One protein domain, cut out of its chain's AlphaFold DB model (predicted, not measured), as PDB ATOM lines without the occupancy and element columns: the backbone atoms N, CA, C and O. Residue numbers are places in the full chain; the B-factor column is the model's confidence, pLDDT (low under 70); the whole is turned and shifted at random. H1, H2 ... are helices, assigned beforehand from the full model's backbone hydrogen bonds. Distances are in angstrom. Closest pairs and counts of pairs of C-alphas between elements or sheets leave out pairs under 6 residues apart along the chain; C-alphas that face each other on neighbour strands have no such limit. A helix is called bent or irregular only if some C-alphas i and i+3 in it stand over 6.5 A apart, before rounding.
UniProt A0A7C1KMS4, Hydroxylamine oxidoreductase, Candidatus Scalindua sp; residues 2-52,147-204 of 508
ATOM      1  N   GLN A   2     205.682 -55.416 131.945       94.69
ATOM      2  CA  GLN A   2     204.552 -55.633 132.861       94.69
ATOM      3  C   GLN A   2     204.172 -54.420 133.713       94.69
ATOM      4  O   GLN A   2     203.025 -53.995 133.672       94.69
ATOM      5  N   GLU A   3     205.139 -53.797 134.387       96.12
ATOM      6  CA  GLU A   3     204.908 -52.573 135.167       96.12
ATOM      7  C   GLU A   3     204.233 -51.470 134.336       96.12
ATOM      8  O   GLU A   3     203.261 -50.862 134.768       96.12
ATOM      9  N   ARG A   4     204.682 -51.271 133.090       96.56
ATOM     10  CA  ARG A   4     204.089 -50.290 132.172       96.56
ATOM     11  C   ARG A   4     202.635 -50.627 131.829       96.56
ATOM     12  O   ARG A   4     201.827 -49.715 131.752       96.56
ATOM     13  N   ALA A   5     202.303 -51.900 131.616       97.50
ATOM     14  CA  ALA A   5     200.931 -52.320 131.329       97.50
ATOM     15  C   ALA A   5     200.008 -52.176 132.549       97.50
ATOM     16  O   ALA A   5     198.882 -51.715 132.414       97.50
ATOM     17  N   MET A   6     200.502 -52.503 133.745       97.25
ATOM     18  CA  MET A   6     199.774 -52.287 135.003       97.25
ATOM     19  C   MET A   6     199.592 -50.800 135.329       97.25
ATOM     20  O   MET A   6     198.672 -50.429 136.047       97.25
ATOM     21  N   ASN A   7     200.439 -49.933 134.776       96.94
ATOM     22  CA  ASN A   7     200.340 -48.487 134.927       96.94
ATOM     23  C   ASN A   7     199.403 -47.824 133.891       96.94
ATOM     24  O   ASN A   7     199.551 -46.634 133.611       96.94
ATOM     25  N   TYR A   8     198.468 -48.587 133.307       97.69
ATOM     26  CA  TYR A   8     197.583 -48.178 132.207       97.69
ATOM     27  C   TYR A   8     196.961 -46.787 132.417       97.69
ATOM     28  O   TYR A   8     197.194 -45.881 131.618       97.69
ATOM     29  N   TYR A   9     196.253 -46.576 133.531       97.12
ATOM     30  CA  TYR A   9     195.528 -45.327 133.794       97.12
ATOM     31  C   TYR A   9     196.433 -44.117 134.019       97.12
ATOM     32  O   TYR A   9     196.108 -43.019 133.580       97.12
ATOM     33  N   ASN A  10     197.618 -44.307 134.601       96.56
ATOM     34  CA  ASN A  10     198.600 -43.229 134.716       96.56
ATOM     35  C   ASN A  10     199.245 -42.876 133.370       96.56
ATOM     36  O   ASN A  10     199.773 -41.778 133.224       96.56
ATOM     37  N   ILE A  11     199.231 -43.783 132.391       95.88
ATOM     38  CA  ILE A  11     199.715 -43.499 131.036       95.88
ATOM     39  C   ILE A  11     198.636 -42.761 130.248       95.88
ATOM     40  O   ILE A  11     198.928 -41.722 129.657       95.88
ATOM     41  N   ILE A  12     197.401 -43.272 130.267       95.31
ATOM     42  CA  ILE A  12     196.315 -42.702 129.466       95.31
ATOM     43  C   ILE A  12     195.747 -41.406 130.068       95.31
ATOM     44  O   ILE A  12     195.266 -40.546 129.329       95.31
ATOM     45  N   TYR A  13     195.900 -41.219 131.385       95.56
ATOM     46  CA  TYR A  13     195.577 -40.007 132.141       95.56
ATOM     47  C   TYR A  13     196.805 -39.532 132.948       95.56
ATOM     48  O   TYR A  13     196.909 -39.763 134.158       95.56
ATOM     49  N   PRO A  14     197.759 -38.825 132.311       94.56
ATOM     50  CA  PRO A  14     199.085 -38.576 132.889       94.56
ATOM     51  C   PRO A  14     199.117 -37.606 134.076       94.56
ATOM     52  O   PRO A  14     200.091 -37.587 134.825       94.56
ATOM     53  N   SER A  15     198.067 -36.812 134.291       96.31
ATOM     54  CA  SER A  15     198.014 -35.831 135.384       96.31
ATOM     55  C   SER A  15     196.978 -36.204 136.438       96.31
ATOM     56  O   SER A  15     195.945 -36.780 136.104       96.31
ATOM     57  N   GLU A  16     197.208 -35.802 137.691       96.62
ATOM     58  CA  GLU A  16     196.221 -35.941 138.774       96.62
ATOM     59  C   GLU A  16     194.890 -35.288 138.403       96.62
ATOM     60  O   GLU A  16     193.837 -35.886 138.571       96.62
ATOM     61  N   LYS A  17     194.934 -34.102 137.778       94.75
ATOM     62  CA  LYS A  17     193.731 -33.430 137.277       94.75
ATOM     63  C   LYS A  17     192.978 -34.272 136.241       94.75
ATOM     64  O   LYS A  17     191.754 -34.249 136.226       94.75
ATOM     65  N   ALA A  18     193.683 -34.990 135.364       94.56
ATOM     66  CA  ALA A  18     193.041 -35.889 134.409       94.56
ATOM     67  C   ALA A  18     192.436 -37.113 135.114       94.56
ATOM     68  O   ALA A  18     191.288 -37.448 134.842       94.56
ATOM     69  N   ARG A  19     193.151 -37.735 136.057       96.62
ATOM     70  CA  ARG A  19     192.624 -38.879 136.820       96.62
ATOM     71  C   ARG A  19     191.404 -38.512 137.659       96.62
ATOM     72  O   ARG A  19     190.410 -39.225 137.593       96.62
ATOM     73  N   ALA A  20     191.393 -37.337 138.281       96.50
ATOM     74  CA  ALA A  20     190.230 -36.822 139.004       96.50
ATOM     75  C   ALA A  20     188.967 -36.683 138.132       96.50
ATOM     76  O   ALA A  20     187.850 -36.757 138.645       96.50
ATOM     77  N   LEU A  21     189.126 -36.485 136.817       95.06
ATOM     78  CA  LEU A  21     188.019 -36.374 135.860       95.06
ATOM     79  C   LEU A  21     187.575 -37.730 135.293       95.06
ATOM     80  O   LEU A  21     186.408 -37.868 134.924       95.06
ATOM     81  N   TRP A  22     188.489 -38.697 135.170       95.62
ATOM     82  CA  TRP A  22     188.291 -39.871 134.310       95.62
ATOM     83  C   TRP A  22     188.523 -41.232 134.979       95.62
ATOM     84  O   TRP A  22     187.935 -42.206 134.524       95.62
ATOM     85  N   ASP A  23     189.343 -41.316 136.028       96.38
ATOM     86  CA  ASP A  23     189.794 -42.583 136.632       96.38
ATOM     87  C   ASP A  23     189.396 -42.716 138.106       96.38
ATOM     88  O   ASP A  23     188.831 -43.737 138.486       96.38
ATOM     89  N   ASP A  24     189.646 -41.690 138.929       96.94
ATOM     90  CA  ASP A  24     189.412 -41.743 140.377       96.94
ATOM     91  C   ASP A  24     187.975 -42.185 140.674       96.94
ATOM     92  O   ASP A  24     187.030 -41.572 140.173       96.94
ATOM     93  N   ASN A  25     187.801 -43.235 141.479       97.50
ATOM     94  CA  ASN A  25     186.480 -43.796 141.744       97.50
ATOM     95  C   ASN A  25     185.640 -42.825 142.593       97.50
ATOM     96  O   ASN A  25     186.023 -42.464 143.706       97.50
ATOM     97  N   VAL A  26     184.487 -42.420 142.062       97.56
ATOM     98  CA  VAL A  26     183.532 -41.495 142.701       97.56
ATOM     99  C   VAL A  26     182.201 -42.170 143.038       97.56
ATOM    100  O   VAL A  26     181.236 -41.497 143.409       97.56
ATOM    101  N   GLY A  27     182.124 -43.493 142.875       97.00
ATOM    102  CA  GLY A  27     180.891 -44.255 142.980       97.00
ATOM    103  C   GLY A  27     179.798 -43.653 142.099       97.00
ATOM    104  O   GLY A  27     180.004 -43.410 140.908       97.00
ATOM    105  N   MET A  28     178.650 -43.366 142.712       96.75
ATOM    106  CA  MET A  28     177.477 -42.814 142.030       96.75
ATOM    107  C   MET A  28     177.260 -41.316 142.283       96.75
ATOM    108  O   MET A  28     176.200 -40.781 141.959       96.75
ATOM    109  N   GLU A  29     178.238 -40.624 142.876       97.00
ATOM    110  CA  GLU A  29     178.049 -39.239 143.327       97.00
ATOM    111  C   GLU A  29     178.320 -38.186 142.256       97.00
ATOM    112  O   GLU A  29     177.715 -37.114 142.291       97.00
ATOM    113  N   LYS A  30     179.204 -38.490 141.304       96.62
ATOM    114  CA  LYS A  30     179.593 -37.601 140.202       96.62
ATOM    115  C   LYS A  30     179.690 -38.382 138.908       96.62
ATOM    116  O   LYS A  30     180.000 -39.568 138.942       96.62
ATOM    117  N   GLY A  31     179.477 -37.714 137.781       96.50
ATOM    118  CA  GLY A  31     179.729 -38.258 136.453       96.50
ATOM    119  C   GLY A  31     181.218 -38.303 136.078       96.50
ATOM    120  O   GLY A  31     182.117 -38.381 136.924       96.50
ATOM    121  N   MET A  32     181.480 -38.222 134.775       94.69
ATOM    122  CA  MET A  32     182.806 -38.239 134.147       94.69
ATOM    123  C   MET A  32     183.121 -36.943 133.400       94.69
ATOM    124  O   MET A  32     182.235 -36.270 132.865       94.69
ATOM    125  N   GLY A  33     184.413 -36.637 133.306       92.94
ATOM    126  CA  GLY A  33     184.943 -35.580 132.458       92.94
ATOM    127  C   GLY A  33     184.659 -34.167 132.957       92.94
ATOM    128  O   GLY A  33     184.375 -33.930 134.129       92.94
ATOM    129  N   ALA A  34     184.744 -33.202 132.038       90.38
ATOM    130  CA  ALA A  34     184.553 -31.779 132.336       90.38
ATOM    131  C   ALA A  34     183.155 -31.449 132.892       90.38
ATOM    132  O   ALA A  34     182.984 -30.412 133.527       90.38
ATOM    133  N   TRP A  35     182.180 -32.337 132.686       94.06
ATOM    134  CA  TRP A  35     180.797 -32.163 133.120       94.06
ATOM    135  C   TRP A  35     180.436 -32.996 134.358       94.06
ATOM    136  O   TRP A  35     179.258 -33.090 134.687       94.06
ATOM    137  N   GLN A  36     181.415 -33.608 135.038       94.75
ATOM    138  CA  GLN A  36     181.179 -34.568 136.127       94.75
ATOM    139  C   GLN A  36     180.258 -34.060 137.250       94.75
ATOM    140  O   GLN A  36     179.571 -34.861 137.872       94.75
ATOM    141  N   ASP A  37     180.237 -32.751 137.514       95.06
ATOM    142  CA  ASP A  37     179.433 -32.155 138.587       95.06
ATOM    143  C   ASP A  37     178.003 -31.783 138.134       95.06
ATOM    144  O   ASP A  37     177.185 -31.376 138.953       95.06
ATOM    145  N   PHE A  38     177.681 -31.930 136.842       94.31
ATOM    146  CA  PHE A  38     176.372 -31.582 136.270       94.31
ATOM    147  C   PHE A  38     175.418 -32.772 136.137       94.31
ATOM    148  O   PHE A  38     174.256 -32.586 135.779       94.31
ATOM    149  N   TYR A  39     175.886 -33.990 136.409       95.50
ATOM    150  CA  TYR A  39     175.053 -35.186 136.379       95.50
ATOM    151  C   TYR A  39     175.587 -36.278 137.304       95.50
ATOM    152  O   TYR A  39     176.766 -36.298 137.659       95.50
ATOM    153  N   LYS A  40     174.704 -37.212 137.665       96.81
ATOM    154  CA  LYS A  40     175.060 -38.456 138.352       96.81
ATOM    155  C   LYS A  40     174.970 -39.636 137.379       96.81
ATOM    156  O   LYS A  40     174.096 -39.617 136.512       96.81
ATOM    157  N   PRO A  41     175.842 -40.647 137.505       96.56
ATOM    158  CA  PRO A  41     175.819 -41.837 136.662       96.56
ATOM    159  C   PRO A  41     174.546 -42.669 136.888       96.56
ATOM    160  O   PRO A  41     173.935 -42.632 137.957       96.56
ATOM    161  N   ILE A  42     174.170 -43.474 135.893       95.25
ATOM    162  CA  ILE A  42     173.132 -44.512 136.035       95.25
ATOM    163  C   ILE A  42     173.758 -45.855 136.449       95.25
ATOM    164  O   ILE A  42     174.916 -46.099 136.112       95.25
ATOM    165  N   PRO A  43     173.028 -46.768 137.126       95.44
ATOM    166  CA  PRO A  43     173.617 -47.977 137.721       95.44
ATOM    167  C   PRO A  43     174.475 -48.837 136.783       95.44
ATOM    168  O   PRO A  43     175.506 -49.356 137.198       95.44
ATOM    169  N   LEU A  44     174.110 -48.963 135.501       95.44
ATOM    170  CA  LEU A  44     174.889 -49.761 134.545       95.44
ATOM    171  C   LEU A  44     176.287 -49.191 134.251       95.44
ATOM    172  O   LEU A  44     177.177 -49.949 133.864       95.44
ATOM    173  N   GLN A  45     176.526 -47.901 134.504       97.00
ATOM    174  CA  GLN A  45     177.854 -47.302 134.361       97.00
ATOM    175  C   GLN A  45     178.884 -47.902 135.327       97.00
ATOM    176  O   GLN A  45     180.073 -47.854 135.028       97.00
ATOM    177  N   MET A  46     178.454 -48.570 136.408       97.44
ATOM    178  CA  MET A  46     179.342 -49.377 137.258       97.44
ATOM    179  C   MET A  46     180.071 -50.482 136.479       97.44
ATOM    180  O   MET A  46     181.175 -50.867 136.854       97.44
ATOM    181  N   TYR A  47     179.467 -51.009 135.413       97.00
ATOM    182  CA  TYR A  47     180.014 -52.124 134.634       97.00
ATOM    183  C   TYR A  47     180.620 -51.685 133.302       97.00
ATOM    184  O   TYR A  47     181.492 -52.382 132.780       97.00
ATOM    185  N   TRP A  48     180.177 -50.548 132.762       96.62
ATOM    186  CA  TRP A  48     180.754 -49.939 131.561       96.62
ATOM    187  C   TRP A  48     182.026 -49.151 131.868       96.62
ATOM    188  O   TRP A  48     182.981 -49.240 131.108       96.62
ATOM    189  N   PHE A  49     182.068 -48.468 133.015       97.50
ATOM    190  CA  PHE A  49     183.187 -47.615 133.426       97.50
ATOM    191  C   PHE A  49     183.632 -47.950 134.859       97.50
ATOM    192  O   PHE A  49     183.553 -47.121 135.775       97.50
ATOM    193  N   PRO A  50     184.050 -49.204 135.111       97.19
ATOM    194  CA  PRO A  50     184.211 -49.718 136.462       97.19
ATOM    195  C   PRO A  50     185.274 -49.014 137.297       97.19
ATOM    196  O   PRO A  50     185.125 -48.929 138.514       97.19
ATOM    197  N   ARG A  51     186.330 -48.477 136.681       95.69
ATOM    198  CA  ARG A  51     187.326 -47.686 137.418       95.69
ATOM    199  C   ARG A  51     186.707 -46.497 138.123       95.69
ATOM    200  O   ARG A  51     187.005 -46.249 139.286       95.69
ATOM    201  N   ARG A  52     185.810 -45.821 137.412       97.44
ATOM    202  CA  ARG A  52     185.194 -44.585 137.855       97.44
ATOM    203  C   ARG A  52     184.014 -44.814 138.793       97.44
ATOM    204  O   ARG A  52     183.854 -44.057 139.748       97.44
ATOM    205  N   PRO A 147     200.978 -58.064 129.102       98.25
ATOM    206  CA  PRO A 147     201.489 -56.703 129.050       98.25
ATOM    207  C   PRO A 147     201.788 -56.215 127.634       98.25
ATOM    208  O   PRO A 147     201.682 -55.021 127.375       98.25
ATOM    209  N   GLU A 148     202.142 -57.117 126.721       97.94
ATOM    210  CA  GLU A 148     202.354 -56.792 125.311       97.94
ATOM    211  C   GLU A 148     201.053 -56.286 124.678       97.94
ATOM    212  O   GLU A 148     201.019 -55.173 124.160       97.94
ATOM    213  N   GLN A 149     199.964 -57.047 124.820       98.31
ATOM    214  CA  GLN A 149     198.659 -56.723 124.241       98.31
ATOM    215  C   GLN A 149     198.101 -55.411 124.802       98.31
ATOM    216  O   GLN A 149     197.615 -54.571 124.047       98.31
ATOM    217  N   VAL A 150     198.226 -55.189 126.114       98.50
ATOM    218  CA  VAL A 150     197.777 -53.942 126.755       98.50
ATOM    219  C   VAL A 150     198.622 -52.747 126.310       98.50
ATOM    220  O   VAL A 150     198.079 -51.670 126.074       98.50
ATOM    221  N   ILE A 151     199.939 -52.912 126.139       98.00
ATOM    222  CA  ILE A 151     200.795 -51.836 125.620       98.00
ATOM    223  C   ILE A 151     200.449 -51.499 124.179       98.00
ATOM    224  O   ILE A 151     200.320 -50.316 123.881       98.00
ATOM    225  N   GLU A 152     200.284 -52.503 123.318       97.94
ATOM    226  CA  GLU A 152     199.856 -52.326 121.928       97.94
ATOM    227  C   GLU A 152     198.497 -51.625 121.835       97.94
ATOM    228  O   GLU A 152     198.335 -50.710 121.032       97.94
ATOM    229  N   TYR A 153     197.547 -52.000 122.695       97.69
ATOM    230  CA  TYR A 153     196.243 -51.352 122.793       97.69
ATOM    231  C   TYR A 153     196.374 -49.869 123.179       97.69
ATOM    232  O   TYR A 153     195.856 -49.000 122.479       97.69
ATOM    233  N   MET A 154     197.164 -49.551 124.214       96.00
ATOM    234  CA  MET A 154     197.451 -48.166 124.632       96.00
ATOM    235  C   MET A 154     198.094 -47.308 123.536       96.00
ATOM    236  O   MET A 154     197.989 -46.081 123.576       96.00
ATOM    237  N   GLU A 155     198.770 -47.908 122.547       95.56
ATOM    238  CA  GLU A 155     199.381 -47.141 121.457       95.56
ATOM    239  C   GLU A 155     198.356 -46.386 120.613       95.56
ATOM    240  O   GLU A 155     198.728 -45.427 119.938       95.56
ATOM    241  N   GLU A 156     197.077 -46.757 120.686       95.75
ATOM    242  CA  GLU A 156     195.998 -46.048 120.011       95.75
ATOM    243  C   GLU A 156     195.956 -44.544 120.327       95.75
ATOM    244  O   GLU A 156     195.716 -43.745 119.416       95.75
ATOM    245  N   GLN A 157     196.310 -44.130 121.553       92.81
ATOM    246  CA  GLN A 157     196.370 -42.709 121.925       92.81
ATOM    247  C   GLN A 157     197.363 -41.902 121.085       92.81
ATOM    248  O   GLN A 157     197.137 -40.720 120.823       92.81
ATOM    249  N   LYS A 158     198.440 -42.532 120.590       93.62
ATOM    250  CA  LYS A 158     199.434 -41.870 119.725       93.62
ATOM    251  C   LYS A 158     198.812 -41.359 118.425       93.62
ATOM    252  O   LYS A 158     199.347 -40.443 117.806       93.62
ATOM    253  N   TYR A 159     197.701 -41.958 118.000       91.94
ATOM    254  CA  TYR A 159     196.995 -41.605 116.773       91.94
ATOM    255  C   TYR A 159     195.809 -40.660 117.023       91.94
ATOM    256  O   TYR A 159     195.192 -40.194 116.061       91.94
ATOM    257  N   GLY A 160     195.497 -40.351 118.287       92.00
ATOM    258  CA  GLY A 160     194.374 -39.508 118.693       92.00
ATOM    259  C   GLY A 160     193.005 -40.108 118.359       92.00
ATOM    260  O   GLY A 160     192.899 -41.171 117.741       92.00
ATOM    261  N   ARG A 161     191.932 -39.418 118.752       94.12
ATOM    262  CA  ARG A 161     190.546 -39.853 118.509       94.12
ATOM    263  C   ARG A 161     190.150 -39.798 117.020       94.12
ATOM    264  O   ARG A 161     190.651 -38.929 116.302       94.12
ATOM    265  N   PRO A 162     189.236 -40.673 116.553       95.31
ATOM    266  CA  PRO A 162     188.579 -41.764 117.290       95.31
ATOM    267  C   PRO A 162     189.478 -42.999 117.460       95.31
ATOM    268  O   PRO A 162     190.182 -43.385 116.526       95.31
ATOM    269  N   ASN A 163     189.448 -43.601 118.645       96.75
ATOM    270  CA  ASN A 163     190.110 -44.862 118.977       96.75
ATOM    271  C   ASN A 163     189.437 -45.489 120.219       96.75
ATOM    272  O   ASN A 163     188.602 -44.833 120.844       96.75
ATOM    273  N   HIS A 164     189.782 -46.727 120.570       97.75
ATOM    274  CA  HIS A 164     189.144 -47.465 121.660       97.75
ATOM    275  C   HIS A 164     189.616 -47.021 123.052       97.75
ATOM    276  O   HIS A 164     188.832 -47.057 123.998       97.75
ATOM    277  N   VAL A 165     190.873 -46.586 123.189       96.94
ATOM    278  CA  VAL A 165     191.446 -46.150 124.476       96.94
ATOM    279  C   VAL A 165     190.828 -44.836 124.954       96.94
ATOM    280  O   VAL A 165     190.529 -44.678 126.131       96.94
ATOM    281  N   ASP A 166     190.563 -43.906 124.043       95.81
ATOM    282  CA  ASP A 166     189.951 -42.606 124.327       95.81
ATOM    283  C   ASP A 166     188.417 -42.628 124.153       95.81
ATOM    284  O   ASP A 166     187.784 -41.569 124.062       95.81
ATOM    285  N   SER A 167     187.809 -43.818 124.074       95.94
ATOM    286  CA  SER A 167     186.378 -43.992 123.804       95.94
ATOM    287  C   SER A 167     185.507 -43.408 124.924       95.94
ATOM    288  O   SER A 167     184.610 -42.614 124.634       95.94
ATOM    289  N   ASN A 168     185.869 -43.638 126.196       92.81
ATOM    290  CA  ASN A 168     185.226 -42.984 127.346       92.81
ATOM    291  C   ASN A 168     185.274 -41.452 127.221       92.81
ATOM    292  O   ASN A 168     184.271 -40.765 127.406       92.81
ATOM    293  N   ILE A 169     186.437 -40.893 126.862       94.38
ATOM    294  CA  ILE A 169     186.580 -39.438 126.703       94.38
ATOM    295  C   ILE A 169     185.633 -38.938 125.611       94.38
ATOM    296  O   ILE A 169     185.004 -37.898 125.784       94.38
ATOM    297  N   ALA A 170     185.520 -39.648 124.486       95.19
ATOM    298  CA  ALA A 170     184.597 -39.288 123.411       95.19
ATOM    299  C   ALA A 170     183.129 -39.295 123.846       95.19
ATOM    300  O   ALA A 170     182.423 -38.352 123.493       95.19
ATOM    301  N   ASN A 171     182.715 -40.276 124.648       96.38
ATOM    302  CA  ASN A 171     181.340 -40.385 125.134       96.38
ATOM    303  C   ASN A 171     180.945 -39.213 126.045       96.38
ATOM    304  O   ASN A 171     179.889 -38.613 125.872       96.38
ATOM    305  N   PHE A 172     181.813 -38.845 126.992       95.62
ATOM    306  CA  PHE A 172     181.436 -37.928 128.074       95.62
ATOM    307  C   PHE A 172     181.951 -36.498 127.927       95.62
ATOM    308  O   PHE A 172     181.484 -35.621 128.643       95.62
ATOM    309  N   ILE A 173     182.924 -36.212 127.053       92.94
ATOM    310  CA  ILE A 173     183.427 -34.832 126.904       92.94
ATOM    311  C   ILE A 173     182.435 -33.926 126.169       92.94
ATOM    312  O   ILE A 173     182.550 -32.702 126.225       92.94
ATOM    313  N   VAL A 174     181.470 -34.507 125.460       94.31
ATOM    314  CA  VAL A 174     180.502 -33.757 124.667       94.31
ATOM    315  C   VAL A 174     179.406 -33.163 125.562       94.31
ATOM    316  O   VAL A 174     178.886 -33.850 126.441       94.31
ATOM    317  N   PRO A 175     179.036 -31.887 125.368       94.81
ATOM    318  CA  PRO A 175     178.129 -31.202 126.286       94.81
ATOM    319  C   PRO A 175     176.700 -31.759 126.257       94.81
ATOM    320  O   PRO A 175     176.021 -31.765 127.278       94.81
ATOM    321  N   TRP A 176     176.250 -32.293 125.118       96.06
ATOM    322  CA  TRP A 176     174.911 -32.876 124.987       96.06
ATOM    323  C   TRP A 176     174.700 -34.145 125.821       96.06
ATOM    324  O   TRP A 176     173.559 -34.503 126.094       96.06
ATOM    325  N   TYR A 177     175.767 -34.815 126.270       97.12
ATOM    326  CA  TYR A 177     175.634 -35.936 127.201       97.12
ATOM    327  C   TYR A 177     175.116 -35.457 128.565       97.12
ATOM    328  O   TYR A 177     174.104 -35.944 129.069       97.12
ATOM    329  N   ALA A 178     175.779 -34.451 129.139       96.38
ATOM    330  CA  ALA A 178     175.377 -33.864 130.415       96.38
ATOM    331  C   ALA A 178     174.050 -33.098 130.306       96.38
ATOM    332  O   ALA A 178     173.245 -33.130 131.232       96.38
ATOM    333  N   GLU A 179     173.782 -32.463 129.163       96.44
ATOM    334  CA  GLU A 179     172.504 -31.792 128.924       96.44
ATOM    335  C   GLU A 179     171.327 -32.782 128.896       96.44
ATOM    336  O   GLU A 179     170.317 -32.542 129.554       96.44
ATOM    337  N   ASN A 180     171.471 -33.944 128.239       96.62
ATOM    338  CA  ASN A 180     170.470 -35.017 128.326       96.62
ATOM    339  C   ASN A 180     170.215 -35.426 129.782       96.62
ATOM    340  O   ASN A 180     169.072 -35.662 130.168       96.62
ATOM    341  N   ALA A 181     171.254 -35.473 130.620       95.62
ATOM    342  CA  ALA A 181     171.082 -35.764 132.037       95.62
ATOM    343  C   ALA A 181     170.318 -34.663 132.790       95.62
ATOM    344  O   ALA A 181     169.406 -34.991 133.550       95.62
ATOM    345  N   ARG A 182     170.616 -33.376 132.545       94.56
ATOM    346  CA  ARG A 182     169.855 -32.239 133.110       94.56
ATOM    347  C   ARG A 182     168.373 -32.300 132.744       94.56
ATOM    348  O   ARG A 182     167.532 -31.909 133.547       94.56
ATOM    349  N   GLN A 183     168.063 -32.817 131.558       93.81
ATOM    350  CA  GLN A 183     166.699 -32.965 131.051       93.81
ATOM    351  C   GLN A 183     166.006 -34.268 131.493       93.81
ATOM    352  O   GLN A 183     164.834 -34.470 131.187       93.81
ATOM    353  N   GLY A 184     166.696 -35.145 132.232       94.62
ATOM    354  CA  GLY A 184     166.135 -36.410 132.719       94.62
ATOM    355  C   GLY A 184     166.198 -37.573 131.720       94.62
ATOM    356  O   GLY A 184     165.572 -38.606 131.949       94.62
ATOM    357  N   TYR A 185     166.977 -37.448 130.644       95.38
ATOM    358  CA  TYR A 185     167.105 -38.439 129.567       95.38
ATOM    359  C   TYR A 185     168.412 -39.236 129.605       95.38
ATOM    360  O   TYR A 185     168.752 -39.911 128.643       95.38
ATOM    361  N   LEU A 186     169.159 -39.239 130.712       94.88
ATOM    362  CA  LEU A 186     170.446 -39.950 130.758       94.88
ATOM    363  C   LEU A 186     170.329 -41.448 130.404       94.88
ATOM    364  O   LEU A 186     171.210 -42.006 129.757       94.88
ATOM    365  N   ALA A 187     169.218 -42.097 130.760       94.94
ATOM    366  CA  ALA A 187     168.983 -43.503 130.433       94.94
ATOM    367  C   ALA A 187     168.885 -43.783 128.918       94.94
ATOM    368  O   ALA A 187     169.203 -44.895 128.496       94.94
ATOM    369  N   SER A 188     168.495 -42.806 128.086       94.25
ATOM    370  CA  SER A 188     168.469 -42.994 126.626       94.25
ATOM    371  C   SER A 188     169.872 -43.082 126.023       94.25
ATOM    372  O   SER A 188     170.031 -43.638 124.940       94.25
ATOM    373  N   MET A 189     170.899 -42.626 126.749       95.75
ATOM    374  CA  MET A 189     172.307 -42.750 126.355       95.75
ATOM    375  C   MET A 189     172.886 -44.149 126.634       95.75
ATOM    376  O   MET A 189     174.079 -44.367 126.441       95.75
ATOM    377  N   PHE A 190     172.058 -45.127 127.034       96.12
ATOM    378  CA  PHE A 190     172.464 -46.523 127.257       96.12
ATOM    379  C   PHE A 190     173.302 -47.098 126.105       96.12
ATOM    380  O   PHE A 190     174.336 -47.720 126.347       96.12
ATOM    381  N   GLY A 191     172.875 -46.877 124.855       96.25
ATOM    382  CA  GLY A 191     173.598 -47.369 123.680       96.25
ATOM    383  C   GLY A 191     174.979 -46.728 123.523       96.25
ATOM    384  O   GLY A 191     175.933 -47.416 123.160       96.25
ATOM    385  N   CYS A 192     175.102 -45.440 123.858       97.38
ATOM    386  CA  CYS A 192     176.369 -44.711 123.841       97.38
ATOM    387  C   CYS A 192     177.331 -45.288 124.886       97.38
ATOM    388  O   CYS A 192     178.455 -45.654 124.550       97.38
ATOM    389  N   ASP A 193     176.858 -45.460 126.122       97.50
ATOM    390  CA  ASP A 193     177.666 -45.990 127.222       97.50
ATOM    391  C   ASP A 193     178.139 -47.421 126.959       97.50
ATOM    392  O   ASP A 193     179.301 -47.751 127.198       97.50
ATOM    393  N   TYR A 194     177.248 -48.265 126.434       96.12
ATOM    394  CA  TYR A 194     177.567 -49.642 126.079       96.12
ATOM    395  C   TYR A 194     178.662 -49.702 125.006       96.12
ATOM    396  O   TYR A 194     179.684 -50.367 125.197       96.12
ATOM    397  N   CYS A 195     178.474 -48.963 123.906       97.81
ATOM    398  CA  CYS A 195     179.387 -48.949 122.764       97.81
ATOM    399  C   CYS A 195     180.768 -48.373 123.127       97.81
ATOM    400  O   CYS A 195     181.799 -48.905 122.714       97.81
ATOM    401  N   HIS A 196     180.802 -47.314 123.942       97.69
ATOM    402  CA  HIS A 196     182.027 -46.577 124.258       97.69
ATOM    403  C   HIS A 196     182.788 -47.069 125.500       97.69
ATOM    404  O   HIS A 196     183.781 -46.457 125.880       97.69
ATOM    405  N   SER A 197     182.392 -48.200 126.091       95.88
ATOM    406  CA  SER A 197     182.996 -48.773 127.309       95.88
ATOM    407  C   SER A 197     184.392 -49.401 127.136       95.88
ATOM    408  O   SER A 197     184.983 -49.917 128.087       95.88
ATOM    409  N   THR A 198     184.954 -49.371 125.925       96.38
ATOM    410  CA  THR A 198     186.167 -50.121 125.565       96.38
ATOM    411  C   THR A 198     187.425 -49.675 126.306       96.38
ATOM    412  O   THR A 198     188.313 -50.500 126.502       96.38
ATOM    413  N   THR A 199     187.500 -48.419 126.763       97.06
ATOM    414  CA  THR A 199     188.646 -47.908 127.539       97.06
ATOM    415  C   THR A 199     188.925 -48.770 128.772       97.06
ATOM    416  O   THR A 199     190.079 -49.026 129.097       97.06
ATOM    417  N   ASP A 200     187.873 -49.259 129.433       96.38
ATOM    418  CA  ASP A 200     187.978 -50.017 130.681       96.38
ATOM    419  C   ASP A 200     187.783 -51.528 130.489       96.38
ATOM    420  O   ASP A 200     187.866 -52.288 131.454       96.38
ATOM    421  N   LYS A 201     187.519 -51.988 129.259       95.75
ATOM    422  CA  LYS A 201     187.026 -53.346 128.995       95.75
ATOM    423  C   LYS A 201     187.758 -54.038 127.852       95.75
ATOM    424  O   LYS A 201     187.555 -53.742 126.673       95.75
ATOM    425  N   CYS A 202     188.526 -55.071 128.200       97.94
ATOM    426  CA  CYS A 202     189.140 -55.969 127.219       97.94
ATOM    427  C   CYS A 202     188.174 -57.052 126.701       97.94
ATOM    428  O   CYS A 202     188.469 -57.693 125.704       97.94
ATOM    429  N   ASP A 203     187.014 -57.266 127.326       98.25
ATOM    430  CA  ASP A 203     186.019 -58.275 126.923       98.25
ATOM    431  C   ASP A 203     185.077 -57.808 125.799       98.25
ATOM    432  O   ASP A 203     184.014 -58.391 125.606       98.25
ATOM    433  N   SER A 204     185.454 -56.755 125.068       97.06
ATOM    434  CA  SER A 204     184.634 -56.160 124.006       97.06
ATOM    435  C   SER A 204     184.667 -56.968 122.700       97.06
ATOM    436  O   SER A 204     183.662 -57.023 122.001       97.06
TER     437      SER A 204
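What this domain is: This is residues 2 to 52 and 147 to 204 of the 508 residues of the protein "Hydroxylamine oxidoreductase" of Candidatus Scalindua sp (UniProt A0A7C1KMS4). An elongated body of short helices has H5, the longest, at one end with H1 and H2 packed on it, and a helical hairpin, H7 and H8, at the other end. H6 and H9 pack on each other in the middle, and a long looping stretch without named elements, residues 23 to 44, joins H3 to H4. The printed part has 109 residues with nine named helices, H1 to H9 in chain order, and no named strand; the class is all helix. It is compact, with a radius of gyration of the C-alphas of 13.7 A, and the C-alphas span 43 by 26 by 23 A.

Where its parts are: H5, residues 147 to 159, measures 20.0 A from C-alpha 147 at (201.489, -56.703, 129.050) to C-alpha 159 at (196.995, -41.605, 116.773). It is neither bent nor irregular, but only just: C-alphas 154 and 157 are 6.2 A apart. H1 is residues 2 to 6, beginning at C-alpha 2 (204.552, -55.633, 132.861), and H2 is residues 8 to 12. H3, residues 16 to 22, is 9.9 A long, and H4 is residues 45 to 48. H6 is residues 167 to 172, and H7, residues 175 to 182, is 10.8 A long. H8, residues 186 to 195, is 15.0 A long and irregular, with C-alphas 188 and 191 7.4 A apart. H9 is residues 197 to 200.

How they stand to each other: H5 touches H1 with residues 147 to 151 alone; the closest C-alphas, of Ala 5 and Pro 147, are 5.0 A apart. H5 touches H2, closest at the C-alphas of Ile 12 and Met 154, 7.4 A. H3 is close to H2 but not clearly touching, at 7.7 A between the C-alphas of Asn 10 and Arg 19. H5 and H6 are apart. H6 touches H9, closest at the C-alphas of Ser 167 and Thr 199, 5.9 A. H7 and H8 touch as a hairpin, at a steep tilt of 42 degrees, opposite ways, with the C-alphas of Asn 180 and Leu 186 closest at 5.5 A. H4 and H8 only just touch, with 3 pairs of C-alphas within 8 A, closest at Trp 48 and Tyr 194, 6.3 A. In H1, H2, H6 and H7 every O i to N i+4 pair is within hydrogen-bond range, against 2 of 3 in H3, 5 of 9 in H5 and 3 of 6 in H8; H4 and H9 are too short for such a pair.

The domain as a whole: The two C-alphas farthest apart, of Gln 2 and Gln 183, are 44.2 A apart. Residues 53 to 146 are not printed, and C-alphas 52 and 147 stand 22.1 A apart across this cut. The link from H3 to H4, 22 residues, is long. The mean pLDDT of the printed part is 96.0, and no printed residue is under 70.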